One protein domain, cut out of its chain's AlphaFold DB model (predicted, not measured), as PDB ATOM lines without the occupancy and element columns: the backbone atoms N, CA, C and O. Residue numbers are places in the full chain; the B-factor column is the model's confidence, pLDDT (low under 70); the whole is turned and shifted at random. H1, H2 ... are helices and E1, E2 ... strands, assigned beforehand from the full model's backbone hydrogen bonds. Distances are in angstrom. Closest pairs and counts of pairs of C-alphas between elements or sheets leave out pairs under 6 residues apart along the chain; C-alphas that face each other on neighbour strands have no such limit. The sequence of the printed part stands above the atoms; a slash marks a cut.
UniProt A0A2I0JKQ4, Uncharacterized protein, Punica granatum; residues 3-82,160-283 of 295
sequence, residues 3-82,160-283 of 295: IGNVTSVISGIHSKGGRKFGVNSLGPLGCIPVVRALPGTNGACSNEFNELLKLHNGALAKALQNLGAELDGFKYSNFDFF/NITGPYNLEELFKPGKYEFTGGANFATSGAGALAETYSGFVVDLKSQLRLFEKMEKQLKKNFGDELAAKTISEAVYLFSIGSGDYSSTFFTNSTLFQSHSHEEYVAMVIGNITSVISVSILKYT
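Overview. This is residues 3 to 82 and 160 to 283 of the 295 residues of an uncharacterized protein of Punica granatum (UniProt A0A2I0JKQ4). A small parallel sheet of three strands lies among helices that mostly run lengthwise: H1 sits in the middle of the long helices H3, H5 and H10, and with H3 it packs on the sheet, while the short H4 covers part of the face opposite H3. H6 folds back from the end of H5 at one end of the body, H2, H7 and H8 lie toward the other end, and the loop residues 173 to 180 stick out. The printed part has 204 residues with ten named helices and three named strands, in the order H1 E1 H2 H3 E2 H4 H5 H6 E3 H7 H8 H9 H10; the sheet runs E2 E1 E3 and the class is mostly helix. The whole is compact, with a radius of gyration of the C-alphas of 18.2 A, and its outline is elongated, spanning 59 by 38 by 35 A.

Arrangement. H1, residues 3 to 15, is the hub and touches four helices. With its residues 3 to 7 alone it touches H3, residues 47 to 70, at a shallow tilt of 30 degrees, the same way; the closest C-alphas, of Ile 3 and Leu 60, are 6.1 A apart. H5, residues 203 to 221, touches H1 with residues 203 to 210 alone, at a shallow tilt of 9 degrees, the same way, the closest C-alphas being those of Val 9 and Leu 207, 6.3 A. H10, residues 271 to 283, touches H1 at a shallow tilt of 24 degrees, the same way, with C-alphas 4 and 274 closest at 5.7 A. H9, residues 260 to 268, only just touches H1, only at their ends, with 3 pairs of C-alphas within 8 A, the closest being 3 and 267, 6.0 A. H9 also touches H3, at a steep tilt of 39 degrees, through C-alphas 56 and 267, 6.3 A apart. In the sheet, E1, residues 20 to 24, is the inner strand. E2, residues 75 to 79, is its parallel neighbour at 14 degrees, with N 77 and O 21 at 2.8 A, within hydrogen-bond range. E3, residues 234 to 237, is its parallel neighbour at 26 degrees, with N 235 and O 20 at 2.9 A. H1 is on the sheet. H3 is on it too, at a height of 10.7 A, over E2 and along the strands, at 9 degrees to E2 on the local plane. H4, residues 167 to 170, is on the opposite face from H3, at a height of 8.0 A and only just over E1, on which 3 of its C-alphas fall. H2, residues 33 to 36, touches no helix; E1, H2, H3 and E2 form a strand-helix-strand unit, two parallel neighbour strands with helices between, and its crossover is right-handed. H6, residues 223 to 232, touches H5 at a steep tilt of 45 degrees, opposite ways, through C-alphas 218 and 226, 5.2 A apart. H7, residues 241 to 250, and H8, residues 254 to 257, only just touch, only at the corner, with 3 pairs of C-alphas within 8 A, the closest being 247 and 254, 7.5 A. Every O i to N i+4 pair is within hydrogen-bond range in H1, H3, H5, H6 and H9, against 5 of 6 in H7 and 8 of 9 in H10; H2, H4 and H8 are too short for such a pair.

Along the chain. H1 begins at C-alpha 3, (7.869, 18.237, 29.320), and is 18.2 A long. H3 measures 34.7 A, H5 26.7 A and H10 18.8 A from first to last C-alpha. E1 is 13.5 A long and E2 13.3 A. H10 ends at C-alpha 283, (4.322, 14.508, 9.201).

Size, cuts and confidence. The two C-alphas farthest apart, of Gly 40 and Gly 222, are 60.1 A apart. Residues 83 to 159 are not printed, and C-alphas 82 and 160 stand 12.1 A apart across this cut. The link from H4 to H5, 32 residues, is long, and within it residues 173 to 180 stand free. The mean pLDDT of the printed part is 85.6, with residues 251 to 283 under 70.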
ATOM      1  N   ILE A   3       6.817  18.342  30.344       90.31
ATOM      2  CA  ILE A   3       7.869  18.237  29.320       90.31
ATOM      3  C   ILE A   3       7.273  17.902  27.958       90.31
ATOM      4  O   ILE A   3       7.652  18.498  26.954       90.31
ATOM      5  N   GLY A   4       6.284  17.008  27.924       88.56
ATOM      6  CA  GLY A   4       5.685  16.608  26.663       88.56
ATOM      7  C   GLY A   4       4.904  17.716  25.949       88.56
ATOM      8  O   GLY A   4       4.913  17.794  24.723       88.56
ATOM      9  N   ASN A   5       4.255  18.611  26.700       90.88
ATOM     10  CA  ASN A   5       3.610  19.785  26.110       90.88
ATOM     11  C   ASN A   5       4.651  20.797  25.602       90.88
ATOM     12  O   ASN A   5       4.447  21.380  24.538       90.88
ATOM     13  N   VAL A   6       5.771  20.969  26.317       94.38
ATOM     14  CA  VAL A   6       6.879  21.835  25.880       94.38
ATOM     15  C   VAL A   6       7.485  21.332  24.572       94.38
ATOM     16  O   VAL A   6       7.546  22.088  23.603       94.38
ATOM     17  N   THR A   7       7.861  20.051  24.500       93.81
ATOM     18  CA  THR A   7       8.443  19.479  23.276       93.81
ATOM     19  C   THR A   7       7.459  19.505  22.115       93.81
ATOM     20  O   THR A   7       7.848  19.865  21.010       93.81
ATOM     21  N   SER A   8       6.173  19.224  22.356       94.25
ATOM     22  CA  SER A   8       5.139  19.294  21.319       94.25
ATOM     23  C   SER A   8       5.031  20.691  20.698       94.25
ATOM     24  O   SER A   8       4.906  20.805  19.478       94.25
ATOM     25  N   VAL A   9       5.122  21.755  21.504       96.25
ATOM     26  CA  VAL A   9       5.093  23.132  20.991       96.25
ATOM     27  C   VAL A   9       6.383  23.501  20.266       96.25
ATOM     28  O   VAL A   9       6.310  24.102  19.194       96.25
ATOM     29  N   ILE A  10       7.545  23.085  20.774       97.81
ATOM     30  CA  ILE A  10       8.825  23.252  20.072       97.81
ATOM     31  C   ILE A  10       8.780  22.570  18.694       97.81
ATOM     32  O   ILE A  10       9.086  23.209  17.686       97.81
ATOM     33  N   SER A  11       8.324  21.316  18.621       97.31
ATOM     34  CA  SER A  11       8.139  20.589  17.358       97.31
ATOM     35  C   SER A  11       7.121  21.275  16.442       97.31
ATOM     36  O   SER A  11       7.329  21.335  15.232       97.31
ATOM     37  N   GLY A  12       6.048  21.843  17.001       97.25
ATOM     38  CA  GLY A  12       5.067  22.626  16.252       97.25
ATOM     39  C   GLY A  12       5.692  23.843  15.565       97.25
ATOM     40  O   GLY A  12       5.506  24.026  14.363       97.25
ATOM     41  N   ILE A  13       6.499  24.627  16.283       98.38
ATOM     42  CA  ILE A  13       7.240  25.763  15.709       98.38
ATOM     43  C   ILE A  13       8.269  25.284  14.677       98.38
ATOM     44  O   ILE A  13       8.380  25.864  13.593       98.38
ATOM     45  N   HIS A  14       8.995  24.200  14.972       98.38
ATOM     46  CA  HIS A  14       9.979  23.628  14.049       98.38
ATOM     47  C   HIS A  14       9.346  23.181  12.725       98.38
ATOM     48  O   HIS A  14       9.879  23.493  11.655       98.38
ATOM     49  N   SER A  15       8.149  22.584  12.777       97.50
ATOM     50  CA  SER A  15       7.378  22.184  11.589       97.50
ATOM     51  C   SER A  15       6.994  23.358  10.678       97.50
ATOM     52  O   SER A  15       6.745  23.167   9.490       97.50
ATOM     53  N   LYS A  16       6.973  24.588  11.213       97.69
ATOM     54  CA  LYS A  16       6.733  25.825  10.451       97.69
ATOM     55  C   LYS A  16       8.005  26.461   9.895       97.69
ATOM     56  O   LYS A  16       7.914  27.459   9.192       97.69
ATOM     57  N   GLY A  17       9.172  25.887  10.177       97.75
ATOM     58  CA  GLY A  17      10.463  26.378   9.702       97.75
ATOM     59  C   GLY A  17      11.360  26.946  10.798       97.75
ATOM     60  O   GLY A  17      12.504  27.265  10.502       97.75
ATOM     61  N   GLY A  18      10.898  27.042  12.051       98.19
ATOM     62  CA  GLY A  18      11.735  27.512  13.156       98.19
ATOM     63  C   GLY A  18      12.908  26.566  13.430       98.19
ATOM     64  O   GLY A  18      12.766  25.345  13.339       98.19
ATOM     65  N   ARG A  19      14.091  27.108  13.735       97.94
ATOM     66  CA  ARG A  19      15.316  26.297  13.901       97.94
ATOM     67  C   ARG A  19      16.087  26.542  15.191       97.94
ATOM     68  O   ARG A  19      16.884  25.691  15.563       97.94
ATOM     69  N   LYS A  20      15.877  27.670  15.872       98.25
ATOM     70  CA  LYS A  20      16.779  28.144  16.933       98.25
ATOM     71  C   LYS A  20      16.002  28.486  18.195       98.25
ATOM     72  O   LYS A  20      15.154  29.373  18.164       98.25
ATOM     73  N   PHE A  21      16.285  27.797  19.291       98.62
ATOM     74  CA  PHE A  21      15.455  27.833  20.493       98.62
ATOM     75  C   PHE A  21      16.288  28.187  21.724       98.62
ATOM     76  O   PHE A  21      17.203  27.460  22.086       98.62
ATOM     77  N   GLY A  22      15.976  29.297  22.383       98.25
ATOM     78  CA  GLY A  22      16.515  29.611  23.703       98.25
ATOM     79  C   GLY A  22      15.560  29.116  24.774       98.25
ATOM     80  O   GLY A  22      14.400  29.516  24.784       98.25
ATOM     81  N   VAL A  23      16.014  28.252  25.670       98.12
ATOM     82  CA  VAL A  23      15.196  27.665  26.732       98.12
ATOM     83  C   VAL A  23      15.782  28.060  28.076       98.12
ATOM     84  O   VAL A  23      16.959  27.847  28.332       98.12
ATOM     85  N   ASN A  24      14.955  28.646  28.930       96.88
ATOM     86  CA  ASN A  24      15.277  28.964  30.312       96.88
ATOM     87  C   ASN A  24      14.770  27.829  31.210       96.88
ATOM     88  O   ASN A  24      13.563  27.570  31.239       96.88
ATOM     89  N   SER A  25      15.672  27.156  31.929       96.44
ATOM     90  CA  SER A  25      15.290  26.143  32.916       96.44
ATOM     91  C   SER A  25      14.626  26.785  34.144       96.44
ATOM     92  O   SER A  25      14.568  28.010  34.291       96.44
ATOM     93  N   LEU A  26      14.076  25.970  35.044       96.19
ATOM     94  CA  LEU A  26      13.453  26.485  36.261       96.19
ATOM     95  C   LEU A  26      14.510  26.858  37.300       96.19
ATOM     96  O   LEU A  26      15.417  26.079  37.574       96.19
ATOM     97  N   GLY A  27      14.355  28.031  37.918       96.50
ATOM     98  CA  GLY A  27      15.174  28.460  39.054       96.50
ATOM     99  C   GLY A  27      14.809  27.725  40.356       96.50
ATOM    100  O   GLY A  27      13.815  26.998  40.391       96.50
ATOM    101  N   PRO A  28      15.557  27.936  41.454       96.50
ATOM    102  CA  PRO A  28      15.299  27.312  42.750       96.50
ATOM    103  C   PRO A  28      14.114  27.985  43.459       96.50
ATOM    104  O   PRO A  28      14.284  28.763  44.402       96.50
ATOM    105  N   LEU A  29      12.886  27.709  43.005       94.38
ATOM    106  CA  LEU A  29      11.669  28.330  43.550       94.38
ATOM    107  C   LEU A  29      11.462  28.015  45.037       94.38
ATOM    108  O   LEU A  29      10.829  28.799  45.733       94.38
ATOM    109  N   GLY A  30      12.051  26.941  45.567       94.06
ATOM    110  CA  GLY A  30      12.048  26.658  47.000       94.06
ATOM    111  C   GLY A  30      12.831  27.673  47.843       94.06
ATOM    112  O   GLY A  30      12.715  27.649  49.064       94.06
ATOM    113  N   CYS A  31      13.627  28.552  47.228       95.94
ATOM    114  CA  CYS A  31      14.481  29.528  47.907       95.94
ATOM    115  C   CYS A  31      14.014  30.987  47.779       95.94
ATOM    116  O   CYS A  31      14.701  31.880  48.285       95.94
ATOM    117  N   ILE A  32      12.890  31.251  47.111       96.00
ATOM    118  CA  ILE A  32      12.368  32.615  46.944       96.00
ATOM    119  C   ILE A  32      11.787  33.156  48.265       96.00
ATOM    120  O   ILE A  32      11.399  32.363  49.133       96.00
ATOM    121  N   PRO A  33      11.680  34.488  48.436       97.19
ATOM    122  CA  PRO A  33      11.263  35.073  49.709       97.19
ATOM    123  C   PRO A  33       9.895  34.596  50.214       97.19
ATOM    124  O   PRO A  33       9.751  34.373  51.415       97.19
ATOM    125  N   VAL A  34       8.902  34.375  49.336       94.06
ATOM    126  CA  VAL A  34       7.592  33.848  49.769       94.06
ATOM    127  C   VAL A  34       7.703  32.455  50.396       94.06
ATOM    128  O   VAL A  34       7.039  32.196  51.393       94.06
ATOM    129  N   VAL A  35       8.581  31.582  49.886       93.31
ATOM    130  CA  VAL A  35       8.783  30.238  50.454       93.31
ATOM    131  C   VAL A  35       9.533  30.324  51.781       93.31
ATOM    132  O   VAL A  35       9.131  29.682  52.747       93.31
ATOM    133  N   ARG A  36      10.557  31.181  51.879       94.62
ATOM    134  CA  ARG A  36      11.294  31.428  53.137       94.62
ATOM    135  C   ARG A  36      10.422  32.019  54.247       94.62
ATOM    136  O   ARG A  36      10.745  31.879  55.424       94.62
ATOM    137  N   ALA A  37       9.351  32.716  53.879       93.00
ATOM    138  CA  ALA A  37       8.405  33.301  54.820       93.00
ATOM    139  C   ALA A  37       7.332  32.311  55.308       93.00
ATOM    140  O   ALA A  37       6.586  32.646  56.229       93.00
ATOM    141  N   LEU A  38       7.240  31.105  54.726       89.50
ATOM    142  CA  LEU A  38       6.245  30.114  55.139       89.50
ATOM    143  C   LEU A  38       6.505  29.614  56.572       89.50
ATOM    144  O   LEU A  38       7.667  29.407  56.952       89.50
ATOM    145  N   PRO A  39       5.444  29.357  57.363       84.62
ATOM    146  CA  PRO A  39       5.576  28.776  58.696       84.62
ATOM    147  C   PRO A  39       6.381  27.470  58.684       84.62
ATOM    148  O   PRO A  39       6.221  26.641  57.792       84.62
ATOM    149  N   GLY A  40       7.250  27.278  59.677       80.62
ATOM    150  CA  GLY A  40       8.045  26.051  59.832       80.62
ATOM    151  C   GLY A  40       9.311  25.966  58.970       80.62
ATOM    152  O   GLY A  40      10.142  25.101  59.223       80.62
ATOM    153  N   THR A  41       9.517  26.876  58.013       82.31
ATOM    154  CA  THR A  41      10.765  26.915  57.224       82.31
ATOM    155  C   THR A  41      11.923  27.567  57.977       82.31
ATOM    156  O   THR A  41      13.083  27.299  57.671       82.31
ATOM    157  N   ASN A  42      11.633  28.450  58.943       86.31
ATOM    158  CA  ASN A  42      12.618  29.295  59.632       86.31
ATOM    159  C   ASN A  42      13.575  30.017  58.659       86.31
ATOM    160  O   ASN A  42      14.744  30.240  58.967       86.31
ATOM    161  N   GLY A  43      13.083  30.378  57.465       90.25
ATOM    162  CA  GLY A  43      13.879  31.021  56.422       90.25
ATOM    163  C   GLY A  43      14.750  30.099  55.578       90.25
ATOM    164  O   GLY A  43      15.469  30.590  54.701       90.25
ATOM    165  N   ALA A  44      14.712  28.788  55.816       92.62
ATOM    166  CA  ALA A  44      15.356  27.801  54.963       92.62
ATOM    167  C   ALA A  44      14.645  27.689  53.605       92.62
ATOM    168  O   ALA A  44      13.486  28.075  53.449       92.62
ATOM    169  N   CYS A  45      15.355  27.153  52.613       93.69
ATOM    170  CA  CYS A  45      14.718  26.759  51.365       93.69
ATOM    171  C   CYS A  45      13.895  25.479  51.556       93.69
ATOM    172  O   CYS A  45      14.254  24.622  52.364       93.69
ATOM    173  N   SER A  46      12.854  25.296  50.744       91.56
ATOM    174  CA  SER A  46      12.195  23.994  50.616       91.56
ATOM    175  C   SER A  46      13.047  23.052  49.757       91.56
ATOM    176  O   SER A  46      13.128  23.213  48.537       91.56
ATOM    177  N   ASN A  47      13.690  22.071  50.400       88.88
ATOM    178  CA  ASN A  47      14.480  21.046  49.709       88.88
ATOM    179  C   ASN A  47      13.606  20.202  48.788       88.88
ATOM    180  O   ASN A  47      13.964  19.996  47.636       88.88
ATOM    181  N   GLU A  48      12.441  19.777  49.275       83.94
ATOM    182  CA  GLU A  48      11.487  18.997  48.494       83.94
ATOM    183  C   GLU A  48      11.095  19.733  47.212       83.94
ATOM    184  O   GLU A  48      11.244  19.190  46.122       83.94
ATOM    185  N   PHE A  49      10.702  21.006  47.317       87.12
ATOM    186  CA  PHE A  49      10.323  21.782  46.141       87.12
ATOM    187  C   PHE A  49      11.496  21.916  45.156       87.12
ATOM    188  O   PHE A  49      11.327  21.741  43.951       87.12
ATOM    189  N   ASN A  50      12.710  22.157  45.652       92.00
ATOM    190  CA  ASN A  50      13.890  22.263  44.799       92.00
ATOM    191  C   ASN A  50      14.287  20.938  44.125       92.00
ATOM    192  O   ASN A  50      14.717  20.974  42.973       92.00
ATOM    193  N   GLU A  51      14.130  19.784  44.780       87.56
ATOM    194  CA  GLU A  51      14.402  18.475  44.163       87.56
ATOM    195  C   GLU A  51      13.472  18.199  42.978       87.56
ATOM    196  O   GLU A  51      13.911  17.721  41.932       87.56
ATOM    197  N   LEU A  52      12.208  18.606  43.081       84.75
ATOM    198  CA  LEU A  52      11.269  18.528  41.963       84.75
ATOM    199  C   LEU A  52      11.746  19.390  40.783       84.75
ATOM    200  O   LEU A  52      11.843  18.933  39.645       84.75
ATOM    201  N   LEU A  53      12.135  20.635  41.038       91.38
ATOM    202  CA  LEU A  53      12.607  21.527  39.974       91.38
ATOM    203  C   LEU A  53      13.876  20.985  39.293       91.38
ATOM    204  O   LEU A  53      14.001  21.082  38.071       91.38
ATOM    205  N   LYS A  54      14.772  20.330  40.045       92.12
ATOM    206  CA  LYS A  54      15.938  19.626  39.486       92.12
ATOM    207  C   LYS A  54      15.534  18.452  38.593       92.12
ATOM    208  O   LYS A  54      16.072  18.324  37.494       92.12
ATOM    209  N   LEU A  55      14.575  17.623  39.018       88.25
ATOM    210  CA  LEU A  55      14.057  16.512  38.208       88.25
ATOM    211  C   LEU A  55      13.445  17.013  36.895       88.25
ATOM    212  O   LEU A  55      13.729  16.463  35.828       88.25
ATOM    213  N   HIS A  56      12.657  18.090  36.952       91.06
ATOM    214  CA  HIS A  56      12.136  18.749  35.759       91.06
ATOM    215  C   HIS A  56      13.253  19.234  34.834       91.06
ATOM    216  O   HIS A  56      13.225  18.922  33.644       91.06
ATOM    217  N   ASN A  57      14.239  19.959  35.365       95.31
ATOM    218  CA  ASN A  57      15.343  20.501  34.573       95.31
ATOM    219  C   ASN A  57      16.163  19.385  33.907       95.31
ATOM    220  O   ASN A  57      16.505  19.499  32.730       95.31
ATOM    221  N   GLY A  58      16.410  18.274  34.612       93.19
ATOM    222  CA  GLY A  58      17.066  17.094  34.043       93.19
ATOM    223  C   GLY A  58      16.253  16.448  32.914       93.19
ATOM    224  O   GLY A  58      16.801  16.116  31.858       93.19
ATOM    225  N   ALA A  59      14.935  16.320  33.092       91.31
ATOM    226  CA  ALA A  59      14.043  15.798  32.058       91.31
ATOM    227  C   ALA A  59      13.951  16.730  30.835       91.31
ATOM    228  O   ALA A  59      13.965  16.250  29.702       91.31
ATOM    229  N   LEU A  60      13.900  18.048  31.052       94.50
ATOM    230  CA  LEU A  60      13.900  19.059  29.995       94.50
ATOM    231  C   LEU A  60      15.198  19.015  29.187       94.50
ATOM    232  O   LEU A  60      15.141  18.947  27.961       94.50
ATOM    233  N   ALA A  61      16.353  18.979  29.855       95.75
ATOM    234  CA  ALA A  61      17.651  18.885  29.196       95.75
ATOM    235  C   ALA A  61      17.739  17.637  28.302       95.75
ATOM    236  O   ALA A  61      18.111  17.733  27.131       95.75
ATOM    237  N   LYS A  62      17.311  16.474  28.811       95.19
ATOM    238  CA  LYS A  62      17.270  15.230  28.028       95.19
ATOM    239  C   LYS A  62      16.300  15.319  26.847       95.19
ATOM    240  O   LYS A  62      16.604  14.838  25.759       95.19
ATOM    241  N   ALA A  63      15.143  15.948  27.034       94.44
ATOM    242  CA  ALA A  63      14.176  16.137  25.961       94.44
ATOM    243  C   ALA A  63      14.713  17.045  24.840       94.44
ATOM    244  O   ALA A  63      14.517  16.735  23.667       94.44
ATOM    245  N   LEU A  64      15.432  18.119  25.177       96.62
ATOM    246  CA  LEU A  64      16.078  18.996  24.192       96.62
ATOM    247  C   LEU A  64      17.200  18.279  23.430       96.62
ATOM    248  O   LEU A  64      17.315  18.448  22.216       96.62
ATOM    249  N   GLN A  65      17.982  17.436  24.111       96.62
ATOM    250  CA  GLN A  65      18.980  16.576  23.466       96.62
ATOM    251  C   GLN A  65      18.334  15.625  22.452       96.62
ATOM    252  O   GLN A  65      18.804  15.540  21.320       96.62
ATOM    253  N   ASN A  66      17.231  14.968  22.825       95.25
ATOM    254  CA  ASN A  66      16.496  14.082  21.921       95.25
ATOM    255  C   ASN A  66      15.954  14.842  20.701       95.25
ATOM    256  O   ASN A  66      16.145  14.396  19.574       95.25
ATOM    257  N   LEU A  67      15.358  16.024  20.902       95.62
ATOM    258  CA  LEU A  67      14.909  16.870  19.791       95.62
ATOM    259  C   LEU A  67      16.067  17.249  18.857       95.62
ATOM    260  O   LEU A  67      15.881  17.249  17.646       95.62
ATOM    261  N   GLY A  68      17.262  17.518  19.390       96.12
ATOM    262  CA  GLY A  68      18.455  17.778  18.576       96.12
ATOM    263  C   GLY A  68      18.956  16.578  17.775       96.12
ATOM    264  O   GLY A  68      19.559  16.775  16.724       96.12
ATOM    265  N   ALA A  69      18.693  15.352  18.231       95.06
ATOM    266  CA  ALA A  69      19.010  14.137  17.481       95.06
ATOM    267  C   ALA A  69      17.964  13.813  16.397       95.06
ATOM    268  O   ALA A  69      18.290  13.173  15.402       95.06
ATOM    269  N   GLU A  70      16.713  14.237  16.591       93.56
ATOM    270  CA  GLU A  70      15.578  13.862  15.737       93.56
ATOM    271  C   GLU A  70      15.190  14.933  14.712       93.56
ATOM    272  O   GLU A  70      14.689  14.608  13.634       93.56
ATOM    273  N   LEU A  71      15.374  16.212  15.044       95.38
ATOM    274  CA  LEU A  71      14.909  17.330  14.233       95.38
ATOM    275  C   LEU A  71      16.065  17.978  13.475       95.38
ATOM    276  O   LEU A  71      16.931  18.634  14.054       95.38
ATOM    277  N   ASP A  72      16.024  17.867  12.148       96.31
ATOM    278  CA  ASP A  72      17.036  18.472  11.287       96.31
ATOM    279  C   ASP A  72      17.128  19.998  11.480       96.31
ATOM    280  O   ASP A  72      16.124  20.718  11.578       96.31
ATOM    281  N   GLY A  73      18.364  20.489  11.569       96.19
ATOM    282  CA  GLY A  73      18.680  21.894  11.808       96.19
ATOM    283  C   GLY A  73      18.211  22.456  13.157       96.19
ATOM    284  O   GLY A  73      18.244  23.676  13.322       96.19
ATOM    285  N   PHE A  74      17.767  21.625  14.110       98.19
ATOM    286  CA  PHE A  74      17.386  22.079  15.448       98.19
ATOM    287  C   PHE A  74      18.616  22.491  16.259       98.19
ATOM    288  O   PHE A  74      19.490  21.685  16.573       98.19
ATOM    289  N   LYS A  75      18.672  23.771  16.626       98.12
ATOM    290  CA  LYS A  75      19.678  24.337  17.525       98.12
ATOM    291  C   LYS A  75      18.995  24.877  18.764       98.12
ATOM    292  O   LYS A  75      17.974  25.560  18.658       98.12
ATOM    293  N   TYR A  76      19.580  24.626  19.926       98.44
ATOM    294  CA  TYR A  76      19.043  25.135  21.176       98.44
ATOM    295  C   TYR A  76      20.128  25.624  22.131       98.44
ATOM    296  O   TYR A  76      21.250  25.125  22.121       98.44
ATOM    297  N   SER A  77      19.750  26.590  22.958       98.50
ATOM    298  CA  SER A  77      20.449  26.991  24.173       98.50
ATOM    299  C   SER A  77      19.587  26.579  25.358       98.50
ATOM    300  O   SER A  77      18.389  26.861  25.348       98.50
ATOM    301  N   ASN A  78      20.155  25.900  26.351       98.31
ATOM    302  CA  ASN A  78      19.467  25.567  27.594       98.31
ATOM    303  C   ASN A  78      20.143  26.305  28.751       98.31
ATOM    304  O   ASN A  78      21.151  25.847  29.288       98.31
ATOM    305  N   PHE A  79      19.595  27.461  29.113       98.50
ATOM    306  CA  PHE A  79      20.094  28.274  30.209       98.50
ATOM    307  C   PHE A  79      19.725  27.646  31.555       98.50
ATOM    308  O   PHE A  79      18.546  27.588  31.914       98.50
ATOM    309  N   ASP A  80      20.729  27.178  32.297       98.06
ATOM    310  CA  ASP A  80      20.572  26.584  33.622       98.06
ATOM    311  C   ASP A  80      20.352  27.671  34.678       98.06
ATOM    312  O   ASP A  80      21.246  28.087  35.425       98.06
ATOM    313  N   PHE A  81      19.111  28.141  34.731       97.75
ATOM    314  CA  PHE A  81      18.695  29.171  35.662       97.75
ATOM    315  C   PHE A  81      18.788  28.706  37.118       97.75
ATOM    316  O   PHE A  81      19.005  29.526  38.011       97.75
ATOM    317  N   PHE A  82      18.678  27.397  37.373       98.00
ATOM    318  CA  PHE A  82      18.800  26.841  38.715       98.00
ATOM    319  C   PHE A  82      20.192  27.088  39.293       98.00
ATOM    320  O   PHE A  82      20.321  27.659  40.381       98.00
ATOM    321  N   ASN A 160      28.576  25.397  30.150       95.75
ATOM    322  CA  ASN A 160      28.176  24.786  31.425       95.75
ATOM    323  C   ASN A 160      26.824  25.290  31.956       95.75
ATOM    324  O   ASN A 160      26.169  24.570  32.700       95.75
ATOM    325  N   ILE A 161      26.421  26.514  31.604       97.12
ATOM    326  CA  ILE A 161      25.161  27.127  32.050       97.12
ATOM    327  C   ILE A 161      24.227  27.479  30.893       97.12
ATOM    328  O   ILE A 161      23.142  27.967  31.156       97.12
ATOM    329  N   THR A 162      24.627  27.282  29.637       97.56
ATOM    330  CA  THR A 162      23.814  27.615  28.451       97.56
ATOM    331  C   THR A 162      23.718  26.480  27.432       97.56
ATOM    332  O   THR A 162      22.998  26.620  26.453       97.56
ATOM    333  N   GLY A 163      24.420  25.361  27.625       95.12
ATOM    334  CA  GLY A 163      24.741  24.411  26.559       95.12
ATOM    335  C   GLY A 163      23.562  23.840  25.746       95.12
ATOM    336  O   GLY A 163      22.434  23.758  26.238       95.12
ATOM    337  N   PRO A 164      23.827  23.379  24.506       96.75
ATOM    338  CA  PRO A 164      25.141  23.326  23.851       96.75
ATOM    339  C   PRO A 164      25.609  24.655  23.233       96.75
ATOM    340  O   PRO A 164      26.795  24.771  22.948       96.75
ATOM    341  N   TYR A 165      24.716  25.633  23.062       97.56
ATOM    342  CA  TYR A 165      25.018  26.978  22.551       97.56
ATOM    343  C   TYR A 165      24.531  28.032  23.543       97.56
ATOM    344  O   TYR A 165      23.493  27.823  24.154       97.56
ATOM    345  N   ASN A 166      25.169  29.189  23.665       97.12
ATOM    346  CA  ASN A 166      24.528  30.365  24.269       97.12
ATOM    347  C   ASN A 166      23.619  31.091  23.257       97.12
ATOM    348  O   ASN A 166      23.546  30.705  22.087       97.12
ATOM    349  N   LEU A 167      22.866  32.112  23.691       95.62
ATOM    350  CA  LEU A 167      21.979  32.814  22.756       95.62
ATOM    351  C   LEU A 167      22.752  33.533  21.655       95.62
ATOM    352  O   LEU A 167      22.286  33.512  20.520       95.62
ATOM    353  N   GLU A 168      23.903  34.133  21.960       95.25
ATOM    354  CA  GLU A 168      24.737  34.827  20.975       95.25
ATOM    355  C   GLU A 168      25.098  33.913  19.795       95.25
ATOM    356  O   GLU A 168      24.932  34.307  18.643       95.25
ATOM    357  N   GLU A 169      25.466  32.660  20.063       95.31
ATOM    358  CA  GLU A 169      25.782  31.644  19.048       95.31
ATOM    359  C   GLU A 169      24.569  31.203  18.203       95.31
ATOM    360  O   GLU A 169      24.729  30.669  17.098       95.31
ATOM    361  N   LEU A 170      23.340  31.419  18.689       95.44
ATOM    362  CA  LEU A 170      22.119  31.214  17.898       95.44
ATOM    363  C   LEU A 170      21.847  32.387  16.942       95.44
ATOM    364  O   LEU A 170      21.071  32.258  15.985       95.44
ATOM    365  N   PHE A 171      22.468  33.538  17.153       91.50
ATOM    366  CA  PHE A 171      22.458  34.622  16.185       91.50
ATOM    367  C   PHE A 171      23.637  34.463  15.213       91.50
ATOM    368  O   PHE A 171      24.635  33.805  15.488       91.50
ATOM    369  N   LYS A 172      23.498  34.995  13.994       80.06
ATOM    370  CA  LYS A 172      24.641  35.073  13.071       80.06
ATOM    371  C   LYS A 172      25.607  36.158  13.602       80.06
ATOM    372  O   LYS A 172      25.236  36.964  14.448       80.06
ATOM    373  N   PRO A 173      26.853  36.246  13.130       77.94
ATOM    374  CA  PRO A 173      27.659  37.431  13.405       77.94
ATOM    375  C   PRO A 173      26.986  38.676  12.803       77.94
ATOM    376  O   PRO A 173      26.664  38.689  11.614       77.94
ATOM    377  N   GLY A 174      26.756  39.718  13.604       76.50
ATOM    378  CA  GLY A 174      26.125  40.948  13.124       76.50
ATOM    379  C   GLY A 174      25.677  41.898  14.232       76.50
ATOM    380  O   GLY A 174      25.711  41.567  15.414       76.50
ATOM    381  N   LYS A 175      25.251  43.103  13.836       75.50
ATOM    382  CA  LYS A 175      24.538  44.030  14.724       75.50
ATOM    383  C   LYS A 175      23.047  43.727  14.652       75.50
ATOM    384  O   LYS A 175      22.489  43.672  13.559       75.50
ATOM    385  N   TYR A 176      22.426  43.558  15.811       77.50
ATOM    386  CA  TYR A 176      21.017  43.209  15.936       77.50
ATOM    387  C   TYR A 176      20.222  44.350  16.553       77.50
ATOM    388  O   TYR A 176      20.592  44.872  17.604       77.50
ATOM    389  N   GLU A 177      19.100  44.693  15.927       78.44
ATOM    390  CA  GLU A 177      18.047  45.481  16.560       78.44
ATOM    391  C   GLU A 177      16.949  44.530  17.043       78.44
ATOM    392  O   GLU A 177      16.213  43.942  16.252       78.44
ATOM    393  N   PHE A 178      16.827  44.364  18.361       80.38
ATOM    394  CA  PHE A 178      15.833  43.476  18.981       80.38
ATOM    395  C   PHE A 178      14.430  44.107  19.082       80.38
ATOM    396  O   PHE A 178      13.677  43.828  20.012       80.38
ATOM    397  N   THR A 179      14.069  44.979  18.140       82.62
ATOM    398  CA  THR A 179      12.799  45.729  18.130       82.62
ATOM    399  C   THR A 179      11.695  45.037  17.320       82.62
ATOM    400  O   THR A 179      10.521  45.344  17.511       82.62
ATOM    401  N   GLY A 180      12.040  44.075  16.455       81.19
ATOM    402  CA  GLY A 180      11.117  43.386  15.536       81.19
ATOM    403  C   GLY A 180      10.504  42.069  16.040       81.19
ATOM    404  O   GLY A 180      10.241  41.181  15.232       81.19
ATOM    405  N   GLY A 181      10.334  41.890  17.353       89.69
ATOM    406  CA  GLY A 181       9.871  40.630  17.956       89.69
ATOM    407  C   GLY A 181       8.350  40.500  18.135       89.69
ATOM    408  O   GLY A 181       7.605  41.474  18.051       89.69
ATOM    409  N   ALA A 182       7.897  39.285  18.456       94.44
ATOM    410  CA  ALA A 182       6.531  38.999  18.899       94.44
ATOM    411  C   ALA A 182       6.555  38.276  20.251       94.44
ATOM    412  O   ALA A 182       7.404  37.416  20.481       94.44
ATOM    413  N   ASN A 183       5.612  38.610  21.136       95.25
ATOM    414  CA  ASN A 183       5.460  37.959  22.432       95.25
ATOM    415  C   ASN A 183       4.057  37.359  22.565       95.25
ATOM    416  O   ASN A 183       3.058  38.066  22.444       95.25
ATOM    417  N   PHE A 184       4.005  36.061  22.850       95.25
ATOM    418  CA  PHE A 184       2.771  35.328  23.138       95.25
ATOM    419  C   PHE A 184       2.684  34.896  24.604       95.25
ATOM    420  O   PHE A 184       1.654  34.372  25.023       95.25
ATOM    421  N   ALA A 185       3.756  35.087  25.378       92.88
ATOM    422  CA  ALA A 185       3.836  34.648  26.757       92.88
ATOM    423  C   ALA A 185       2.915  35.473  27.658       92.88
ATOM    424  O   ALA A 185       2.716  36.674  27.458       92.88
ATOM    425  N   THR A 186       2.415  34.825  28.707       92.38
ATOM    426  CA  THR A 186       1.737  35.499  29.809       92.38
ATOM    427  C   THR A 186       2.328  35.076  31.146       92.38
ATOM    428  O   THR A 186       2.818  33.953  31.303       92.38
ATOM    429  N   SER A 187       2.265  35.978  32.121       86.62
ATOM    430  CA  SER A 187       2.721  35.709  33.481       86.62
ATOM    431  C   SER A 187       1.897  34.588  34.113       86.62
ATOM    432  O   SER A 187       0.671  34.591  34.035       86.62
ATOM    433  N   GLY A 188       2.572  33.630  34.748       85.75
ATOM    434  CA  GLY A 188       1.933  32.483  35.397       85.75
ATOM    435  C   GLY A 188       1.525  31.349  34.455       85.75
ATOM    436  O   GLY A 188       1.040  30.333  34.942       85.75
ATOM    437  N   ALA A 189       1.732  31.467  33.136       91.44
ATOM    438  CA  ALA A 189       1.441  30.366  32.220       91.44
ATOM    439  C   ALA A 189       2.197  29.084  32.610       91.44
ATOM    440  O   ALA A 189       3.398  29.097  32.898       91.44
ATOM    441  N   GLY A 190       1.473  27.970  32.567       90.25
ATOM    442  CA  GLY A 190       2.023  26.627  32.642       90.25
ATOM    443  C   GLY A 190       2.111  25.961  31.272       90.25
ATOM    444  O   GLY A 190       1.535  26.422  30.280       90.25
ATOM    445  N   ALA A 191       2.827  24.843  31.217       91.00
ATOM    446  CA  ALA A 191       2.747  23.922  30.097       91.00
ATOM    447  C   ALA A 191       1.428  23.132  30.120       91.00
ATOM    448  O   ALA A 191       0.997  22.649  29.070       91.00
ATOM    449  N   LEU A 192       0.792  22.968  31.287       88.81
ATOM    450  CA  LEU A 192      -0.531  22.358  31.431       88.81
ATOM    451  C   LEU A 192      -1.627  23.404  31.177       88.81
ATOM    452  O   LEU A 192      -1.481  24.570  31.535       88.81
ATOM    453  N   ALA A 193      -2.724  22.996  30.534       87.81
ATOM    454  CA  ALA A 193      -3.810  23.918  30.179       87.81
ATOM    455  C   ALA A 193      -4.663  24.300  31.400       87.81
ATOM    456  O   ALA A 193      -5.347  25.319  31.407       87.81
ATOM    457  N   GLU A 194      -4.617  23.462  32.428       84.75
ATOM    458  CA  GLU A 194      -5.325  23.606  33.690       84.75
ATOM    459  C   GLU A 194      -4.670  24.668  34.590       84.75
ATOM    460  O   GLU A 194      -5.352  25.291  35.406       84.75
ATOM    461  N   THR A 195      -3.367  24.916  34.415       82.94
ATOM    462  CA  THR A 195      -2.585  25.871  35.209       82.94
ATOM    463  C   THR A 195      -3.134  27.285  35.050       82.94
ATOM    464  O   THR A 195      -3.003  27.897  33.993       82.94
ATOM    465  N   TYR A 196      -3.766  27.796  36.114       84.50
ATOM    466  CA  TYR A 196      -4.451  29.096  36.153       84.50
ATOM    467  C   TYR A 196      -5.437  29.320  34.993       84.50
ATOM    468  O   TYR A 196      -5.565  30.437  34.478       84.50
ATOM    469  N   SER A 197      -6.140  28.259  34.584       87.88
ATOM    470  CA  SER A 197      -7.119  28.307  33.493       87.88
ATOM    471  C   SER A 197      -8.086  29.494  33.630       87.88
ATOM    472  O   SER A 197      -8.598  29.783  34.712       87.88
ATOM    473  N   GLY A 198      -8.299  30.214  32.525       89.88
ATOM    474  CA  GLY A 198      -9.115  31.432  32.461       89.88
ATOM    475  C   GLY A 198      -8.371  32.736  32.773       89.88
ATOM    476  O   GLY A 198      -8.830  33.798  32.359       89.88
ATOM    477  N   PHE A 199      -7.204  32.677  33.424       90.12
ATOM    478  CA  PHE A 199      -6.375  33.853  33.729       90.12
ATOM    479  C   PHE A 199      -5.135  33.967  32.840       90.12
ATOM    480  O   PHE A 199      -4.512  35.029  32.781       90.12
ATOM    481  N   VAL A 200      -4.770  32.886  32.146       93.50
ATOM    482  CA  VAL A 200      -3.549  32.802  31.344       93.50
ATOM    483  C   VAL A 200      -3.810  32.293  29.925       93.50
ATOM    484  O   VAL A 200      -4.760  31.562  29.660       93.50
ATOM    485  N   VAL A 201      -2.922  32.666  29.003       94.06
ATOM    486  CA  VAL A 201      -2.759  32.057  27.685       94.06
ATOM    487  C   VAL A 201      -1.842  30.845  27.847       94.06
ATOM    488  O   VAL A 201      -0.621  30.987  27.958       94.06
ATOM    489  N   ASP A 202      -2.431  29.652  27.883       93.06
ATOM    490  CA  ASP A 202      -1.700  28.388  28.007       93.06
ATOM    491  C   ASP A 202      -0.740  28.149  26.827       93.06
ATOM    492  O   ASP A 202      -0.930  28.679  25.729       93.06
ATOM    493  N   LEU A 203       0.273  27.302  27.025       94.81
ATOM    494  CA  LEU A 203       1.328  27.077  26.033       94.81
ATOM    495  C   LEU A 203       0.805  26.619  24.653       94.81
ATOM    496  O   LEU A 203       1.353  27.013  23.621       94.81
ATOM    497  N   LYS A 204      -0.285  25.841  24.590       93.62
ATOM    498  CA  LYS A 204      -0.880  25.436  23.300       93.62
ATOM    499  C   LYS A 204      -1.608  26.602  22.634       93.62
ATOM    500  O   LYS A 204      -1.579  26.714  21.409       93.62
ATOM    501  N   SER A 205      -2.247  27.479  23.408       95.94
ATOM    502  CA  SER A 205      -2.778  28.748  22.892       95.94
ATOM    503  C   SER A 205      -1.676  29.648  22.340       95.94
ATOM    504  O   SER A 205      -1.862  30.229  21.272       95.94
ATOM    505  N   GLN A 206      -0.514  29.714  22.998       97.50
ATOM    506  CA  GLN A 206       0.634  30.486  22.505       97.50
ATOM    507  C   GLN A 206       1.111  29.979  21.134       97.50
ATOM    508  O   GLN A 206       1.328  30.787  20.230       97.50
ATOM    509  N   LEU A 207       1.160  28.655  20.920       97.69
ATOM    510  CA  LEU A 207       1.448  28.080  19.598       97.69
ATOM    511  C   LEU A 207       0.409  28.495  18.540       97.69
ATOM    512  O   LEU A 207       0.779  28.871  17.432       97.69
ATOM    513  N   ARG A 208      -0.888  28.484  18.873       97.94
ATOM    514  CA  ARG A 208      -1.942  28.931  17.940       97.94
ATOM    515  C   ARG A 208      -1.802  30.408  17.567       97.94
ATOM    516  O   ARG A 208      -2.078  30.784  16.427       97.94
ATOM    517  N   LEU A 209      -1.386  31.255  18.510       98.44
ATOM    518  CA  LEU A 209      -1.106  32.669  18.239       98.44
ATOM    519  C   LEU A 209       0.102  32.831  17.311       98.44
ATOM    520  O   LEU A 209       0.032  33.613  16.363       98.44
ATOM    521  N   PHE A 210       1.157  32.040  17.522       98.31
ATOM    522  CA  PHE A 210       2.295  31.969  16.609       98.31
ATOM    523  C   PHE A 210       1.870  31.559  15.189       98.31
ATOM    524  O   PHE A 210       2.209  32.243  14.228       98.31
ATOM    525  N   GLU A 211       1.063  30.505  15.037       98.06
ATOM    526  CA  GLU A 211       0.556  30.066  13.726       98.06
ATOM    527  C   GLU A 211      -0.317  31.133  13.049       98.06
ATOM    528  O   GLU A 211      -0.307  31.292  11.828       98.06
ATOM    529  N   LYS A 212      -1.081  31.904  13.831       98.31
ATOM    530  CA  LYS A 212      -1.846  33.040  13.304       98.31
ATOM    531  C   LYS A 212      -0.922  34.152  12.804       98.31
ATOM    532  O   LYS A 212      -1.179  34.700  11.732       98.31
ATOM    533  N   MET A 213       0.134  34.473  13.552       97.44
ATOM    534  CA  MET A 213       1.143  35.449  13.136       97.44
ATOM    535  C   MET A 213       1.867  34.986  11.864       97.44
ATOM    536  O   MET A 213       2.021  35.773  10.938       97.44
ATOM    537  N   GLU A 214       2.244  33.711  11.769       97.25
ATOM    538  CA  GLU A 214       2.879  33.129  10.578       97.25
ATOM    539  C   GLU A 214       2.003  33.289   9.323       97.25
ATOM    540  O   GLU A 214       2.479  33.768   8.292       97.25
ATOM    541  N   LYS A 215       0.696  33.019   9.425       98.06
ATOM    542  CA  LYS A 215      -0.262  33.286   8.335       98.06
ATOM    543  C   LYS A 215      -0.346  34.767   7.958       98.06
ATOM    544  O   LYS A 215      -0.493  35.092   6.780       98.06
ATOM    545  N   GLN A 216      -0.276  35.670   8.935       97.44
ATOM    546  CA  GLN A 216      -0.277  37.114   8.677       97.44
ATOM    547  C   GLN A 216       1.012  37.575   7.998       97.44
ATOM    548  O   GLN A 216       0.941  38.376   7.069       97.44
ATOM    549  N   LEU A 217       2.167  37.038   8.402       96.56
ATOM    550  CA  LEU A 217       3.444  37.311   7.746       96.56
ATOM    551  C   LEU A 217       3.386  36.913   6.270       96.56
ATOM    552  O   LEU A 217       3.697  37.735   5.413       96.56
ATOM    553  N   LYS A 218       2.889  35.709   5.968       97.88
ATOM    554  CA  LYS A 218       2.704  35.243   4.583       97.88
ATOM    555  C   LYS A 218       1.787  36.155   3.780       97.88
ATOM    556  O   LYS A 218       2.131  36.562   2.675       97.88
ATOM    557  N   LYS A 219       0.637  36.523   4.351       98.25
ATOM    558  CA  LYS A 219      -0.333  37.404   3.690       98.25
ATOM    559  C   LYS A 219       0.246  38.785   3.371       98.25
ATOM    560  O   LYS A 219      -0.063  39.336   2.321       98.25
ATOM    561  N   ASN A 220       1.032  39.351   4.282       97.19
ATOM    562  CA  ASN A 220       1.494  40.734   4.173       97.19
ATOM    563  C   ASN A 220       2.808  40.868   3.393       97.19
ATOM    564  O   ASN A 220       3.041  41.905   2.781       97.19
ATOM    565  N   PHE A 221       3.662  39.844   3.434       96.50
ATOM    566  CA  PHE A 221       5.048  39.926   2.967       96.50
ATOM    567  C   PHE A 221       5.442  38.820   1.978       96.50
ATOM    568  O   PHE A 221       6.567  38.818   1.484       96.50
ATOM    569  N   GLY A 222       4.528  37.897   1.665       98.00
ATOM    570  CA  GLY A 222       4.780  36.752   0.793       98.00
ATOM    571  C   GLY A 222       5.425  35.567   1.516       98.00
ATOM    572  O   GLY A 222       5.980  35.690   2.612       98.00
ATOM    573  N   ASP A 223       5.342  34.392   0.891       97.50
ATOM    574  CA  ASP A 223       5.796  33.130   1.489       97.50
ATOM    575  C   ASP A 223       7.308  33.084   1.723       97.50
ATOM    576  O   ASP A 223       7.750  32.592   2.761       97.50
ATOM    577  N   GLU A 224       8.102  33.626   0.798       97.62
ATOM    578  CA  GLU A 224       9.565  33.608   0.883       97.62
ATOM    579  C   GLU A 224      10.070  34.405   2.094       97.62
ATOM    580  O   GLU A 224      10.810  33.884   2.933       97.62
ATOM    581  N   LEU A 225       9.621  35.657   2.232       96.00
ATOM    582  CA  LEU A 225      10.038  36.517   3.337       96.00
ATOM    583  C   LEU A 225       9.496  36.006   4.678       96.00
ATOM    584  O   LEU A 225      10.209  36.054   5.683       96.00
ATOM    585  N   ALA A 226       8.281  35.453   4.706       96.94
ATOM    586  CA  ALA A 226       7.742  34.816   5.904       96.94
ATOM    587  C   ALA A 226       8.574  33.591   6.324       96.94
ATOM    588  O   ALA A 226       8.970  33.494   7.485       96.94
ATOM    589  N   ALA A 227       8.903  32.690   5.392       97.25
ATOM    590  CA  ALA A 227       9.719  31.508   5.670       97.25
ATOM    591  C   ALA A 227      11.130  31.879   6.153       97.25
ATOM    592  O   ALA A 227      11.640  31.295   7.115       97.25
ATOM    593  N   LYS A 228      11.746  32.899   5.543       95.50
ATOM    594  CA  LYS A 228      13.031  33.439   6.001       95.50
ATOM    595  C   LYS A 228      12.929  34.010   7.417       95.50
ATOM    596  O   LYS A 228      13.730  33.655   8.273       95.50
ATOM    597  N   THR A 229      11.908  34.821   7.688       94.56
ATOM    598  CA  THR A 229      11.680  35.418   9.017       94.56
ATOM    599  C   THR A 229      11.537  34.342  10.095       94.56
ATOM    600  O   THR A 229      12.177  34.418  11.139       94.56
ATOM    601  N   ILE A 230      10.737  33.308   9.827       96.56
ATOM    602  CA  ILE A 230      10.498  32.191  10.748       96.56
ATOM    603  C   ILE A 230      11.764  31.343  10.958       96.56
ATOM    604  O   ILE A 230      12.097  30.991  12.086       96.56
ATOM    605  N   SER A 231      12.517  31.044   9.900       95.75
ATOM    606  CA  SER A 231      13.740  30.233  10.023       95.75
ATOM    607  C   SER A 231      14.907  30.960  10.695       95.75
ATOM    608  O   SER A 231      15.706  30.329  11.392       95.75
ATOM    609  N   GLU A 232      15.009  32.282  10.534       92.88
ATOM    610  CA  GLU A 232      16.079  33.090  11.123       92.88
ATOM    611  C   GLU A 232      15.772  33.595  12.543       92.88
ATOM    612  O   GLU A 232      16.699  34.022  13.242       92.88
ATOM    613  N   ALA A 233      14.523  33.504  13.005       95.12
ATOM    614  CA  ALA A 233      14.133  33.876  14.362       95.12
ATOM    615  C   ALA A 233      14.773  32.976  15.437       95.12
ATOM    616  O   ALA A 233      15.125  31.817  15.194       95.12
ATOM    617  N   VAL A 234      14.904  33.522  16.649       96.06
ATOM    618  CA  VAL A 234      15.240  32.772  17.866       96.06
ATOM    619  C   VAL A 234      14.012  32.759  18.769       96.06
ATOM    620  O   VAL A 234      13.460  33.809  19.093       96.06
ATOM    621  N   TYR A 235      13.575  31.565  19.157       97.75
ATOM    622  CA  TYR A 235      12.366  31.346  19.943       97.75
ATOM    623  C   TYR A 235      12.723  31.172  21.412       97.75
ATOM    624  O   TYR A 235      13.373  30.190  21.766       97.75
ATOM    625  N   LEU A 236      12.308  32.112  22.261       97.12
ATOM    626  CA  LEU A 236      12.588  32.068  23.695       97.12
ATOM    627  C   LEU A 236      11.456  31.373  24.457       97.12
ATOM    628  O   LEU A 236      10.290  31.739  24.326       97.12
ATOM    629  N   PHE A 237      11.816  30.391  25.277       96.19
ATOM    630  CA  PHE A 237      10.919  29.614  26.121       96.19
ATOM    631  C   PHE A 237      11.302  29.787  27.588       96.19
ATOM    632  O   PHE A 237      12.424  29.496  27.987       96.19
ATOM    633  N   SER A 238      10.338  30.208  28.400       94.19
ATOM    634  CA  SER A 238      10.413  30.182  29.861       94.19
ATOM    635  C   SER A 238       9.037  29.778  30.374       94.19
ATOM    636  O   SER A 238       8.143  30.613  30.498       94.19
ATOM    637  N   ILE A 239       8.838  28.478  30.583       93.19
ATOM    638  CA  ILE A 239       7.539  27.882  30.907       93.19
ATOM    639  C   ILE A 239       7.737  26.739  31.906       93.19
ATOM    640  O   ILE A 239       8.810  26.150  31.970       93.19
ATOM    641  N   GLY A 240       6.707  26.425  32.691       88.88
ATOM    642  CA  GLY A 240       6.731  25.328  33.662       88.88
ATOM    643  C   GLY A 240       6.704  25.801  35.111       88.88
ATOM    644  O   GLY A 240       6.092  25.148  35.948       88.88
ATOM    645  N   SER A 241       7.268  26.977  35.415       90.19
ATOM    646  CA  SER A 241       7.262  27.530  36.781       90.19
ATOM    647  C   SER A 241       5.847  27.687  37.341       90.19
ATOM    648  O   SER A 241       5.629  27.420  38.523       90.19
ATOM    649  N   GLY A 242       4.885  28.060  36.489       89.44
ATOM    650  CA  GLY A 242       3.468  28.153  36.833       89.44
ATOM    651  C   GLY A 242       2.875  26.821  37.292       89.44
ATOM    652  O   GLY A 242       2.190  26.812  38.307       89.44
ATOM    653  N   ASP A 243       3.195  25.707  36.618       88.81
ATOM    654  CA  ASP A 243       2.632  24.381  36.924       88.81
ATOM    655  C   ASP A 243       3.035  23.904  38.331       88.81
ATOM    656  O   ASP A 243       2.227  23.347  39.080       88.81
ATOM    657  N   TYR A 244       4.291  24.152  38.722       87.75
ATOM    658  CA  TYR A 244       4.775  23.769  40.049       87.75
ATOM    659  C   TYR A 244       4.366  24.771  41.127       87.75
ATOM    660  O   TYR A 244       3.983  24.361  42.219       87.75
ATOM    661  N   SER A 245       4.401  26.072  40.824       86.94
ATOM    662  CA  SER A 245       4.006  27.111  41.783       86.94
ATOM    663  C   SER A 245       2.519  27.027  42.109       86.94
ATOM    664  O   SER A 245       2.152  27.096  43.279       86.94
ATOM    665  N   SER A 246       1.652  26.828  41.109       83.06
ATOM    666  CA  SER A 246       0.214  26.684  41.343       83.06
ATOM    667  C   SER A 246      -0.057  25.519  42.280       83.06
ATOM    668  O   SER A 246      -0.762  25.682  43.269       83.06
ATOM    669  N   THR A 247       0.561  24.370  42.019       75.44
ATOM    670  CA  THR A 247       0.392  23.165  42.831       75.44
ATOM    671  C   THR A 247       0.920  23.382  44.252       75.44
ATOM    672  O   THR A 247       0.201  23.121  45.214       75.44
ATOM    673  N   PHE A 248       2.127  23.941  44.391       78.62
ATOM    674  CA  PHE A 248       2.770  24.211  45.682       78.62
ATOM    675  C   PHE A 248       1.976  25.183  46.557       78.62
ATOM    676  O   PHE A 248       1.787  24.929  47.745       78.62
ATOM    677  N   PHE A 249       1.467  26.274  45.981       76.81
ATOM    678  CA  PHE A 249       0.776  27.310  46.749       76.81
ATOM    679  C   PHE A 249      -0.726  27.060  46.948       76.81
ATOM    680  O   PHE A 249      -1.301  27.640  47.868       76.81
ATOM    681  N   THR A 250      -1.381  26.236  46.121       70.62
ATOM    682  CA  THR A 250      -2.835  25.981  46.243       70.62
ATOM    683  C   THR A 250      -3.189  24.678  46.951       70.62
ATOM    684  O   THR A 250      -4.279  24.586  47.512       70.62
ATOM    685  N   ASN A 251      -2.303  23.676  46.955       55.53
ATOM    686  CA  ASN A 251      -2.611  22.356  47.502       55.53
ATOM    687  C   ASN A 251      -1.407  21.778  48.265       55.53
ATOM    688  O   ASN A 251      -0.681  20.919  47.764       55.53
ATOM    689  N   SER A 252      -1.191  22.253  49.500       50.75
ATOM    690  CA  SER A 252      -0.040  21.852  50.330       50.75
ATOM    691  C   SER A 252      -0.002  20.351  50.646       50.75
ATOM    692  O   SER A 252       1.051  19.825  50.993       50.75
ATOM    693  N   THR A 253      -1.134  19.651  50.528       45.78
ATOM    694  CA  THR A 253      -1.257  18.213  50.801       45.78
ATOM    695  C   THR A 253      -0.849  17.341  49.617       45.78
ATOM    696  O   THR A 253      -0.611  16.154  49.811       45.78
ATOM    697  N   LEU A 254      -0.731  17.885  48.399       44.50
ATOM    698  CA  LEU A 254      -0.313  17.108  47.222       44.50
ATOM    699  C   LEU A 254       1.130  16.596  47.381       44.50
ATOM    700  O   LEU A 254       1.432  15.457  47.052       44.50
ATOM    701  N   PHE A 255       1.982  17.398  48.017       46.50
ATOM    702  CA  PHE A 255       3.362  17.048  48.377       46.50
ATOM    703  C   PHE A 255       3.449  16.136  49.614       46.50
ATOM    704  O   PHE A 255       4.395  15.379  49.774       46.50
ATOM    705  N   GLN A 256       2.411  16.127  50.459       43.41
ATOM    706  CA  GLN A 256       2.313  15.203  51.595       43.41
ATOM    707  C   GLN A 256       1.689  13.845  51.230       43.41
ATOM    708  O   GLN A 256       1.781  12.918  52.031       43.41
ATOM    709  N   SER A 257       1.028  13.715  50.071       39.69
ATOM    710  CA  SER A 257       0.176  12.555  49.746       39.69
ATOM    711  C   SER A 257       0.474  11.851  48.423       39.69
ATOM    712  O   SER A 257      -0.064  10.766  48.219       39.69
ATOM    713  N   HIS A 258       1.282  12.421  47.525       46.44
ATOM    714  CA  HIS A 258       1.577  11.809  46.221       46.44
ATOM    715  C   HIS A 258       2.956  11.147  46.231       46.44
ATOM    716  O   HIS A 258       3.934  11.715  46.723       46.44
ATOM    717  N   SER A 259       3.048   9.925  45.704       52.16
ATOM    718  CA  SER A 259       4.325   9.216  45.614       52.16
ATOM    719  C   SER A 259       5.210   9.852  44.533       52.16
ATOM    720  O   SER A 259       4.732  10.488  43.591       52.16
ATOM    721  N   HIS A 260       6.527   9.642  44.626       52.62
ATOM    722  CA  HIS A 260       7.512  10.054  43.613       52.62
ATOM    723  C   HIS A 260       7.098   9.645  42.174       52.62
ATOM    724  O   HIS A 260       7.497  10.278  41.199       52.62
ATOM    725  N   GLU A 261       6.256   8.614  42.033       51.94
ATOM    726  CA  GLU A 261       5.779   8.043  40.770       51.94
ATOM    727  C   GLU A 261       4.694   8.890  40.080       51.94
ATOM    728  O   GLU A 261       4.762   9.086  38.864       51.94
ATOM    729  N   GLU A 262       3.730   9.455  40.816       56.22
ATOM    730  CA  GLU A 262       2.696  10.347  40.251       56.22
ATOM    731  C   GLU A 262       3.310  11.663  39.752       56.22
ATOM    732  O   GLU A 262       2.916  12.214  38.719       56.22
ATOM    733  N   TYR A 263       4.356  12.124  40.437       59.00
ATOM    734  CA  TYR A 263       5.157  13.268  40.020       59.00
ATOM    735  C   TYR A 263       5.966  12.982  38.746       59.00
ATOM    736  O   TYR A 263       5.923  13.763  37.790       59.00
ATOM    737  N   VAL A 264       6.653  11.837  38.681       57.34
ATOM    738  CA  VAL A 264       7.329  11.382  37.456       57.34
ATOM    739  C   VAL A 264       6.331  11.290  36.296       57.34
ATOM    740  O   VAL A 264       6.651  11.707  35.182       57.34
ATOM    741  N   ALA A 265       5.095  10.849  36.540       60.75
ATOM    742  CA  ALA A 265       4.043  10.857  35.526       60.75
ATOM    743  C   ALA A 265       3.647  12.284  35.084       60.75
ATOM    744  O   ALA A 265       3.513  12.535  33.881       60.75
ATOM    745  N   MET A 266       3.521  13.241  36.013       61.12
ATOM    746  CA  MET A 266       3.206  14.648  35.713       61.12
ATOM    747  C   MET A 266       4.315  15.343  34.901       61.12
ATOM    748  O   MET A 266       4.024  16.049  33.923       61.12
ATOM    749  N   VAL A 267       5.581  15.138  35.275       60.09
ATOM    750  CA  VAL A 267       6.744  15.777  34.640       60.09
ATOM    751  C   VAL A 267       7.108  15.102  33.329       60.09
ATOM    752  O   VAL A 267       7.190  15.762  32.291       60.09
ATOM    753  N   ILE A 268       7.335  13.793  33.380       57.56
ATOM    754  CA  ILE A 268       8.067  13.058  32.349       57.56
ATOM    755  C   ILE A 268       7.135  12.342  31.385       57.56
ATOM    756  O   ILE A 268       7.562  12.111  30.259       57.56
ATOM    757  N   GLY A 269       5.922  11.980  31.817       53.84
ATOM    758  CA  GLY A 269       5.311  10.702  31.444       53.84
ATOM    759  C   GLY A 269       5.625  10.177  30.033       53.84
ATOM    760  O   GLY A 269       5.527  10.868  29.024       53.84
ATOM    761  N   ASN A 270       6.085   8.925  30.021       45.94
ATOM    762  CA  ASN A 270       6.624   8.166  28.894       45.94
ATOM    763  C   ASN A 270       7.141   9.029  27.721       45.94
ATOM    764  O   ASN A 270       6.448   9.193  26.714       45.94
ATOM    765  N   ILE A 271       8.373   9.543  27.856       47.69
ATOM    766  CA  ILE A 271       9.121  10.323  26.846       47.69
ATOM    767  C   ILE A 271       8.972   9.735  25.427       47.69
ATOM    768  O   ILE A 271       8.822  10.477  24.458       47.69
ATOM    769  N   THR A 272       8.919   8.407  25.308       47.28
ATOM    770  CA  THR A 272       8.766   7.669  24.045       47.28
ATOM    771  C   THR A 272       7.419   7.922  23.349       47.28
ATOM    772  O   THR A 272       7.334   7.962  22.118       47.28
ATOM    773  N   SER A 273       6.347   8.125  24.121       45.22
ATOM    774  CA  SER A 273       4.989   8.340  23.602       45.22
ATOM    775  C   SER A 273       4.797   9.739  23.009       45.22
ATOM    776  O   SER A 273       4.132   9.894  21.985       45.22
ATOM    777  N   VAL A 274       5.419  10.761  23.603       45.25
ATOM    778  CA  VAL A 274       5.251  12.156  23.174       45.25
ATOM    779  C   VAL A 274       5.958  12.423  21.850       45.25
ATOM    780  O   VAL A 274       5.408  13.106  20.982       45.25
ATOM    781  N   ILE A 275       7.157  11.865  21.687       43.28
ATOM    782  CA  ILE A 275       7.956  11.987  20.466       43.28
ATOM    783  C   ILE A 275       7.219  11.329  19.293       43.28
ATOM    784  O   ILE A 275       6.941  11.979  18.283       43.28
ATOM    785  N   SER A 276       6.774  10.083  19.479       40.75
ATOM    786  CA  SER A 276       6.053   9.322  18.451       40.75
ATOM    787  C   SER A 276       4.759  10.019  18.006       40.75
ATOM    788  O   SER A 276       4.463  10.097  16.815       40.75
ATOM    789  N   VAL A 277       3.991  10.587  18.946       43.47
ATOM    790  CA  VAL A 277       2.727  11.283  18.639       43.47
ATOM    791  C   VAL A 277       2.960  12.644  17.975       43.47
ATOM    792  O   VAL A 277       2.187  13.026  17.094       43.47
ATOM    793  N   SER A 278       4.004  13.380  18.364       39.84
ATOM    794  CA  SER A 278       4.311  14.691  17.776       39.84
ATOM    795  C   SER A 278       4.811  14.543  16.338       39.84
ATOM    796  O   SER A 278       4.299  15.216  15.445       39.84
ATOM    797  N   ILE A 279       5.704  13.585  16.074       42.69
ATOM    798  CA  ILE A 279       6.185  13.284  14.717       42.69
ATOM    799  C   ILE A 279       5.021  12.850  13.812       42.69
ATOM    800  O   ILE A 279       4.871  13.377  12.709       42.69
ATOM    801  N   LEU A 280       4.131  11.964  14.274       37.78
ATOM    802  CA  LEU A 280       2.987  11.496  13.476       37.78
ATOM    803  C   LEU A 280       1.932  12.582  13.202       37.78
ATOM    804  O   LEU A 280       1.286  12.555  12.153       37.78
ATOM    805  N   LYS A 281       1.748  13.544  14.116       44.06
ATOM    806  CA  LYS A 281       0.810  14.662  13.913       44.06
ATOM    807  C   LYS A 281       1.318  15.689  12.901       44.06
ATOM    808  O   LYS A 281       0.502  16.226  12.160       44.06
ATOM    809  N   TYR A 282       2.627  15.943  12.847       42.72
ATOM    810  CA  TYR A 282       3.195  16.978  11.972       42.72
ATOM    811  C   TYR A 282       3.737  16.450  10.633       42.72
ATOM    812  O   TYR A 282       3.824  17.219   9.680       42.72
ATOM    813  N   THR A 283       4.010  15.146  10.501       40.88
ATOM    814  CA  THR A 283       4.322  14.508   9.201       40.88
ATOM    815  C   THR A 283       3.081  14.276   8.330       40.88
ATOM    816  O   THR A 283       3.198  14.136   7.115       40.88
TER     817      THR A 283